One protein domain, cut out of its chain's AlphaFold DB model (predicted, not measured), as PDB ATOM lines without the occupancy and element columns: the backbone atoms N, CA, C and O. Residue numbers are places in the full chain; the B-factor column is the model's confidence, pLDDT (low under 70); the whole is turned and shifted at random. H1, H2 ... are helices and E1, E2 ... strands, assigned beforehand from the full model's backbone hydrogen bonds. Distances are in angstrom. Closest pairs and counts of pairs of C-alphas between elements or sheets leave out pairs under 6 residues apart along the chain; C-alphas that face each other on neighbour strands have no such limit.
ATOM      1  N   ALA A   2       8.415 -24.170  14.402       35.00
ATOM      2  CA  ALA A   2       8.755 -24.875  13.166       35.00
ATOM      3  C   ALA A   2       8.069 -24.292  11.925       35.00
ATOM      4  O   ALA A   2       6.855 -24.093  11.904       35.00
ATOM      5  N   ARG A   3       8.862 -23.978  10.895       42.62
ATOM      6  CA  ARG A   3       8.358 -23.431   9.623       42.62
ATOM      7  C   ARG A   3       8.031 -24.525   8.605       42.62
ATOM      8  O   ARG A   3       7.516 -24.186   7.543       42.62
ATOM      9  N   VAL A   4       8.324 -25.792   8.915       44.81
ATOM     10  CA  VAL A   4       8.293 -26.880   7.931       44.81
ATOM     11  C   VAL A   4       7.077 -27.809   8.103       44.81
ATOM     12  O   VAL A   4       6.515 -28.204   7.089       44.81
ATOM     13  N   TYR A   5       6.566 -28.047   9.325       51.31
ATOM     14  CA  TYR A   5       5.341 -28.846   9.557       51.31
ATOM     15  C   TYR A   5       4.468 -28.276  10.694       51.31
ATOM     16  O   TYR A   5       4.715 -28.557  11.865       51.31
ATOM     17  N   PRO A   6       3.434 -27.463  10.398       50.59
ATOM     18  CA  PRO A   6       2.758 -26.666  11.422       50.59
ATOM     19  C   PRO A   6       1.893 -27.442  12.433       50.59
ATOM     20  O   PRO A   6       1.460 -26.819  13.398       50.59
ATOM     21  N   ASN A   7       1.649 -28.752  12.270       51.19
ATOM     22  CA  ASN A   7       0.616 -29.451  13.055       51.19
ATOM     23  C   ASN A   7       1.035 -30.743  13.786       51.19
ATOM     24  O   ASN A   7       0.191 -31.286  14.484       51.19
ATOM     25  N   TYR A   8       2.279 -31.234  13.689       61.78
ATOM     26  CA  TYR A   8       2.706 -32.434  14.436       61.78
ATOM     27  C   TYR A   8       4.229 -32.482  14.614       61.78
ATOM     28  O   TYR A   8       4.952 -32.826  13.685       61.78
ATOM     29  N   LEU A   9       4.716 -32.122  15.806       74.12
ATOM     30  CA  LEU A   9       6.143 -32.108  16.144       74.12
ATOM     31  C   LEU A   9       6.462 -33.193  17.171       74.12
ATOM     32  O   LEU A   9       5.742 -33.353  18.158       74.12
ATOM     33  N   TRP A  10       7.582 -33.883  16.969       86.75
ATOM     34  CA  TRP A  10       8.148 -34.761  17.987       86.75
ATOM     35  C   TRP A  10       8.913 -33.922  19.007       86.75
ATOM     36  O   TRP A  10       9.752 -33.099  18.630       86.75
ATOM     37  N   HIS A  11       8.626 -34.100  20.290       87.88
ATOM     38  CA  HIS A  11       9.216 -33.284  21.346       87.88
ATOM     39  C   HIS A  11       9.588 -34.126  22.565       87.88
ATOM     40  O   HIS A  11       9.017 -35.191  22.786       87.88
ATOM     41  N   CYS A  12      10.582 -33.668  23.325       89.19
ATOM     42  CA  CYS A  12      11.152 -34.364  24.476       89.19
ATOM     43  C   CYS A  12      10.941 -33.569  25.772       89.19
ATOM     44  O   CYS A  12      10.847 -32.340  25.748       89.19
ATOM     45  N   TYR A  13      10.882 -34.254  26.918       88.50
ATOM     46  CA  TYR A  13      10.662 -33.611  28.221       88.50
ATOM     47  C   TYR A  13      11.801 -32.679  28.660       88.50
ATOM     48  O   TYR A  13      11.601 -31.865  29.559       88.50
ATOM     49  N   ASP A  14      12.987 -32.783  28.052       89.19
ATOM     50  CA  ASP A  14      14.094 -31.848  28.277       89.19
ATOM     51  C   ASP A  14      13.893 -30.506  27.545       89.19
ATOM     52  O   ASP A  14      14.621 -29.549  27.796       89.19
ATOM     53  N   GLY A  15      12.872 -30.417  26.684       87.81
ATOM     54  CA  GLY A  15      12.535 -29.244  25.885       87.81
ATOM     55  C   GLY A  15      13.042 -29.294  24.441       87.81
ATOM     56  O   GLY A  15      12.862 -28.312  23.717       87.81
ATOM     57  N   SER A  16      13.663 -30.396  24.006       91.06
ATOM     58  CA  SER A  16      14.096 -30.591  22.616       91.06
ATOM     59  C   SER A  16      12.906 -30.846  21.685       91.06
ATOM     60  O   SER A  16      11.959 -31.542  22.052       91.06
ATOM     61  N   ILE A  17      12.957 -30.311  20.462       90.62
ATOM     62  CA  ILE A  17      11.935 -30.496  19.419       90.62
ATOM     63  C   ILE A  17      12.615 -30.891  18.108       90.62
ATOM     64  O   ILE A  17      13.572 -30.233  17.705       90.62
ATOM     65  N   ALA A  18      12.097 -31.903  17.412       90.62
ATOM     66  CA  ALA A  18      12.520 -32.229  16.052       90.62
ATOM     67  C   ALA A  18      11.634 -31.519  15.013       90.62
ATOM     68  O   ALA A  18      10.427 -31.757  14.950       90.62
ATOM     69  N   ASP A  19      12.232 -30.662  14.181       87.81
ATOM     70  CA  ASP A  19      11.585 -30.015  13.025       87.81
ATOM     71  C   ASP A  19      11.749 -30.889  11.763       87.81
ATOM     72  O   ASP A  19      12.387 -30.504  10.783       87.81
ATOM     73  N   LEU A  20      11.219 -32.116  11.824       87.19
ATOM     74  CA  LEU A  20      11.272 -33.137  10.769       87.19
ATOM     75  C   LEU A  20       9.945 -33.911  10.692       87.19
ATOM     76  O   LEU A  20       9.191 -33.916  11.667       87.19
ATOM     77  N   PRO A  21       9.658 -34.609   9.572       87.06
ATOM     78  CA  PRO A  21       8.546 -35.553   9.509       87.06
ATOM     79  C   PRO A  21       8.651 -36.602  10.618       87.06
ATOM     80  O   PRO A  21       9.687 -37.248  10.771       87.06
ATOM     81  N   THR A  22       7.573 -36.803  11.368       86.38
ATOM     82  CA  THR A  22       7.549 -37.651  12.568       86.38
ATOM     83  C   THR A  22       7.913 -39.106  12.282       86.38
ATOM     84  O   THR A  22       8.685 -39.686  13.039       86.38
ATOM     85  N   ALA A  23       7.496 -39.656  11.140       87.19
ATOM     86  CA  ALA A  23       7.918 -40.985  10.692       87.19
ATOM     87  C   ALA A  23       9.444 -41.098  10.493       87.19
ATOM     88  O   ALA A  23      10.035 -42.116  10.834       87.19
ATOM     89  N   GLN A  24      10.113 -40.048   9.996       91.06
ATOM     90  CA  GLN A  24      11.580 -40.041   9.863       91.06
ATOM     91  C   GLN A  24      12.265 -39.942  11.228       91.06
ATOM     92  O   GLN A  24      13.311 -40.553  11.440       91.06
ATOM     93  N   VAL A  25      11.667 -39.189  12.154       92.31
ATOM     94  CA  VAL A  25      12.145 -39.088  13.537       92.31
ATOM     95  C   VAL A  25      12.064 -40.450  14.226       92.31
ATOM     96  O   VAL A  25      13.073 -40.930  14.739       92.31
ATOM     97  N   ALA A  26      10.899 -41.096  14.174       93.06
ATOM     98  CA  ALA A  26      10.667 -42.431  14.718       93.06
ATOM     99  C   ALA A  26      11.601 -43.480  14.105       93.06
ATOM    100  O   ALA A  26      12.257 -44.216  14.840       93.06
ATOM    101  N   ALA A  27      11.725 -43.498  12.774       94.69
ATOM    102  CA  ALA A  27      12.606 -44.422  12.070       94.69
ATOM    103  C   ALA A  27      14.069 -44.253  12.477       94.69
ATOM    104  O   ALA A  27      14.744 -45.246  12.729       94.69
ATOM    105  N   SER A  28      14.547 -43.010  12.601       95.00
ATOM    106  CA  SER A  28      15.906 -42.771  13.075       95.00
ATOM    107  C   SER A  28      16.086 -43.216  14.524       95.00
ATOM    108  O   SER A  28      17.067 -43.884  14.795       95.00
ATOM    109  N   MET A  29      15.163 -42.917  15.446       94.25
ATOM    110  CA  MET A  29      15.286 -43.363  16.846       94.25
ATOM    111  C   MET A  29      15.178 -44.883  17.019       94.25
ATOM    112  O   MET A  29      15.739 -45.432  17.965       94.25
ATOM    113  N   GLY A  30      14.432 -45.561  16.147       93.69
ATOM    114  CA  GLY A  30      14.290 -47.018  16.153       93.69
ATOM    115  C   GLY A  30      15.424 -47.759  15.444       93.69
ATOM    116  O   GLY A  30      15.500 -48.983  15.544       93.69
ATOM    117  N   ASP A  31      16.300 -47.049  14.727       94.12
ATOM    118  CA  ASP A  31      17.436 -47.645  14.035       94.12
ATOM    119  C   ASP A  31      18.532 -48.022  15.051       94.12
ATOM    120  O   ASP A  31      19.137 -47.128  15.657       94.12
ATOM    121  N   PRO A  32      18.849 -49.323  15.220       91.44
ATOM    122  CA  PRO A  32      19.854 -49.784  16.178       91.44
ATOM    123  C   PRO A  32      21.279 -49.317  15.846       91.44
ATOM    124  O   PRO A  32      22.182 -49.475  16.666       91.44
ATOM    125  N   THR A  33      21.508 -48.767  14.651       91.69
ATOM    126  CA  THR A  33      22.791 -48.172  14.253       91.69
ATOM    127  C   THR A  33      22.953 -46.722  14.714       91.69
ATOM    128  O   THR A  33      24.019 -46.132  14.530       91.69
ATOM    129  N   THR A  34      21.929 -46.145  15.347       91.62
ATOM    130  CA  THR A  34      21.942 -44.781  15.880       91.62
ATOM    131  C   THR A  34      21.836 -44.769  17.414       91.62
ATOM    132  O   THR A  34      21.483 -45.779  18.026       91.62
ATOM    133  N   PRO A  35      22.162 -43.646  18.086       91.50
ATOM    134  CA  PRO A  35      21.884 -43.485  19.513       91.50
ATOM    135  C   PRO A  35      20.384 -43.604  19.819       91.50
ATOM    136  O   PRO A  35      19.558 -43.313  18.965       91.50
ATOM    137  N   ALA A  36      20.014 -43.914  21.066       89.81
ATOM    138  CA  ALA A  36      18.604 -44.053  21.466       89.81
ATOM    139  C   ALA A  36      17.736 -42.820  21.129       89.81
ATOM    140  O   ALA A  36      16.563 -42.953  20.797       89.81
ATOM    141  N   GLY A  37      18.321 -41.619  21.191       93.06
ATOM    142  CA  GLY A  37      17.687 -40.366  20.780       93.06
ATOM    143  C   GLY A  37      17.670 -40.117  19.269       93.06
ATOM    144  O   GLY A  37      17.382 -38.994  18.873       93.06
ATOM    145  N   GLY A  38      18.002 -41.100  18.434       94.38
ATOM    146  CA  GLY A  38      18.145 -40.961  16.987       94.38
ATOM    147  C   GLY A  38      19.375 -40.152  16.583       94.38
ATOM    148  O   GLY A  38      20.180 -39.729  17.417       94.38
ATOM    149  N   ARG A  39      19.523 -39.933  15.276       94.81
ATOM    150  CA  ARG A  39      20.647 -39.206  14.685       94.81
ATOM    151  C   ARG A  39      20.157 -38.249  13.611       94.81
ATOM    152  O   ARG A  39      19.770 -38.665  12.522       94.81
ATOM    153  N   PHE A  40      20.218 -36.958  13.909       94.06
ATOM    154  CA  PHE A  40      19.622 -35.913  13.083       94.06
ATOM    155  C   PHE A  40      20.641 -34.841  12.694       94.06
ATOM    156  O   PHE A  40      21.621 -34.650  13.413       94.06
ATOM    157  N   PRO A  41      20.422 -34.096  11.598       93.00
ATOM    158  CA  PRO A  41      21.185 -32.880  11.335       93.00
ATOM    159  C   PRO A  41      21.103 -31.910  12.530       93.00
ATOM    160  O   PRO A  41      20.016 -31.762  13.097       93.00
ATOM    161  N   PRO A  42      22.202 -31.239  12.927       91.00
ATOM    162  CA  PRO A  42      22.211 -30.290  14.043       91.00
ATOM    163  C   PRO A  42      21.077 -29.257  14.014       91.00
ATOM    164  O   PRO A  42      20.491 -28.939  15.047       91.00
ATOM    165  N   GLU A  43      20.732 -28.766  12.823       89.12
ATOM    166  CA  GLU A  43      19.675 -27.782  12.586       89.12
ATOM    167  C   GLU A  43      18.249 -28.334  12.725       89.12
ATOM    168  O   GLU A  43      17.307 -27.554  12.871       89.12
ATOM    169  N   ALA A  44      18.083 -29.657  12.674       90.06
ATOM    170  CA  ALA A  44      16.786 -30.315  12.773       90.06
ATOM    171  C   ALA A  44      16.294 -30.432  14.222       90.06
ATOM    172  O   ALA A  44      15.086 -30.521  14.449       90.06
ATOM    173  N   ILE A  45      17.207 -30.416  15.200       91.69
ATOM    174  CA  ILE A  45      16.867 -30.463  16.625       91.69
ATOM    175  C   ILE A  45      16.966 -29.068  17.229       91.69
ATOM    176  O   ILE A  45      18.036 -28.475  17.362       91.69
ATOM    177  N   LEU A  46      15.814 -28.548  17.637       89.88
ATOM    178  CA  LEU A  46      15.676 -27.245  18.260       89.88
ATOM    179  C   LEU A  46      15.648 -27.410  19.780       89.88
ATOM    180  O   LEU A  46      14.720 -27.998  20.331       89.88
ATOM    181  N   HIS A  47      16.634 -26.834  20.464       90.25
ATOM    182  CA  HIS A  47      16.676 -26.754  21.923       90.25
ATOM    183  C   HIS A  47      17.075 -25.342  22.364       90.25
ATOM    184  O   HIS A  47      18.009 -24.756  21.813       90.25
ATOM    185  N   ALA A  48      16.411 -24.790  23.386       87.69
ATOM    186  CA  ALA A  48      16.603 -23.396  23.820       87.69
ATOM    187  C   ALA A  48      18.049 -23.062  24.240       87.69
ATOM    188  O   ALA A  48      18.476 -21.914  24.137       87.69
ATOM    189  N   TYR A  49      18.798 -24.072  24.686       90.06
ATOM    190  CA  TYR A  49      20.190 -23.959  25.135       90.06
ATOM    191  C   TYR A  49      21.197 -24.690  24.231       90.06
ATOM    192  O   TYR A  49      22.354 -24.821  24.612       90.06
ATOM    193  N   GLY A  50      20.769 -25.207  23.070       85.38
ATOM    194  CA  GLY A  50      21.646 -25.971  22.170       85.38
ATOM    195  C   GLY A  50      22.191 -27.275  22.775       85.38
ATOM    196  O   GLY A  50      23.347 -27.614  22.540       85.38
ATOM    197  N   LEU A  51      21.385 -27.978  23.585       88.69
ATOM    198  CA  LEU A  51      21.757 -29.287  24.137       88.69
ATOM    199  C   LEU A  51      21.656 -30.381  23.063       88.69
ATOM    200  O   LEU A  51      21.100 -30.153  21.988       88.69
ATOM    201  N   ASN A  52      22.180 -31.566  23.389       90.75
ATOM    202  CA  ASN A  52      22.111 -32.783  22.570       90.75
ATOM    203  C   ASN A  52      22.805 -32.686  21.199       90.75
ATOM    204  O   ASN A  52      22.457 -33.416  20.274       90.75
ATOM    205  N   GLN A  53      23.793 -31.799  21.075       91.56
ATOM    206  CA  GLN A  53      24.652 -31.659  19.900       91.56
ATOM    207  C   GLN A  53      25.924 -32.490  20.101       91.56
ATOM    208  O   GLN A  53      26.622 -32.319  21.100       91.56
ATOM    209  N   ASN A  54      26.214 -33.389  19.166       89.38
ATOM    210  CA  ASN A  54      27.303 -34.357  19.238       89.38
ATOM    211  C   ASN A  54      28.101 -34.391  17.924       89.38
ATOM    212  O   ASN A  54      27.707 -33.835  16.897       89.38
ATOM    213  N   SER A  55      29.256 -35.051  17.943       90.31
ATOM    214  CA  SER A  55      30.086 -35.249  16.754       90.31
ATOM    215  C   SER A  55      30.807 -36.587  16.833       90.31
ATOM    216  O   SER A  55      31.258 -36.978  17.909       90.31
ATOM    217  N   ASP A  56      30.939 -37.271  15.700       88.69
ATOM    218  CA  ASP A  56      31.793 -38.453  15.550       88.69
ATOM    219  C   ASP A  56      32.451 -38.494  14.156       88.69
ATOM    220  O   ASP A  56      32.346 -37.541  13.379       88.69
ATOM    221  N   ASP A  57      33.135 -39.596  13.834       88.12
ATOM    222  CA  ASP A  57      33.877 -39.797  12.578       88.12
ATOM    223  C   ASP A  57      33.022 -39.665  11.304       88.12
ATOM    224  O   ASP A  57      33.555 -39.519  10.203       88.12
ATOM    225  N   THR A  58      31.697 -39.709  11.433       83.25
ATOM    226  CA  THR A  58      30.753 -39.579  10.317       83.25
ATOM    227  C   THR A  58      30.114 -38.186  10.224       83.25
ATOM    228  O   THR A  58      29.337 -37.942   9.299       83.25
ATOM    229  N   GLY A  59      30.452 -37.266  11.134       89.81
ATOM    230  CA  GLY A  59      30.032 -35.862  11.110       89.81
ATOM    231  C   GLY A  59      29.362 -35.372  12.397       89.81
ATOM    232  O   GLY A  59      29.255 -36.089  13.394       89.81
ATOM    233  N   GLU A  60      28.919 -34.114  12.368       92.44
ATOM    234  CA  GLU A  60      28.104 -33.509  13.429       92.44
ATOM    235  C   GLU A  60      26.653 -33.993  13.333       92.44
ATOM    236  O   GLU A  60      26.085 -34.076  12.243       92.44
ATOM    237  N   TYR A  61      26.049 -34.294  14.479       94.81
ATOM    238  CA  TYR A  61      24.654 -34.708  14.572       94.81
ATOM    239  C   TYR A  61      24.029 -34.242  15.887       94.81
ATOM    240  O   TYR A  61      24.720 -33.995  16.873       94.81
ATOM    241  N   ALA A  62      22.705 -34.182  15.922       94.56
ATOM    242  CA  ALA A  62      21.920 -33.951  17.123       94.56
ATOM    243  C   ALA A  62      21.031 -35.152  17.457       94.56
ATOM    244  O   ALA A  62      20.715 -35.969  16.587       94.56
ATOM    245  N   THR A  63      20.613 -35.245  18.720       94.31
ATOM    246  CA  THR A  63      19.713 -36.297  19.216       94.31
ATOM    247  C   THR A  63      18.516 -35.707  19.966       94.31
ATOM    248  O   THR A  63      18.581 -34.615  20.532       94.31
TER     249      THR A  63
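AT A GLANCE: This is residues 2 to 63 of the 763 residues of an uncharacterized protein of candidate division WS1 bacterium (UniProt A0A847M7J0). Little regular structure is present: a mostly loop-built domain has the hairpin of E2 and E3 at one end of its longest axis, the first residues at the other, and the short helix H1 along one side. Residues 17 to 18 pair antiparallel with both E1 and residues 45 to 46. The 62 printed residues run E1, H1, E2, E3, mixed in class with 20 residues in named elements; the whole is compact, radius of gyration of the C-alphas 11.1 A, spans 34 by 25 by 20 A.

HOW THE PARTS SIT: E1, residues 10 to 12, pairs with no named strand. H1, residues 22 to 30, comes closest to it at the C-alphas of Trp 10 and Thr 22, 6.2 A. Every O i to N i+4 pair in H1 is within hydrogen-bond range. E2, residues 53 to 56, and E3, residues 59 to 62, form an antiparallel hairpin at 151 degrees, with N 54 and O 61 2.8 A apart. H1 and E3 are apart.

IN THESE COORDINATES: E1 begins at C-alpha 10 (8.148, -34.761, 17.987) and spans 7.2 A, H1 12.1 A, E2 10.8 A. E3, 10.3 A, ends at C-alpha 62 (21.920, -33.951, 17.123).

THE WHOLE: The C-alphas farthest apart, Asn 7 and Asp 57, are 34.8 A apart. The printed part has no cut. H1 to E2 is a long link. Residues 2 to 8 are under pLDDT 70.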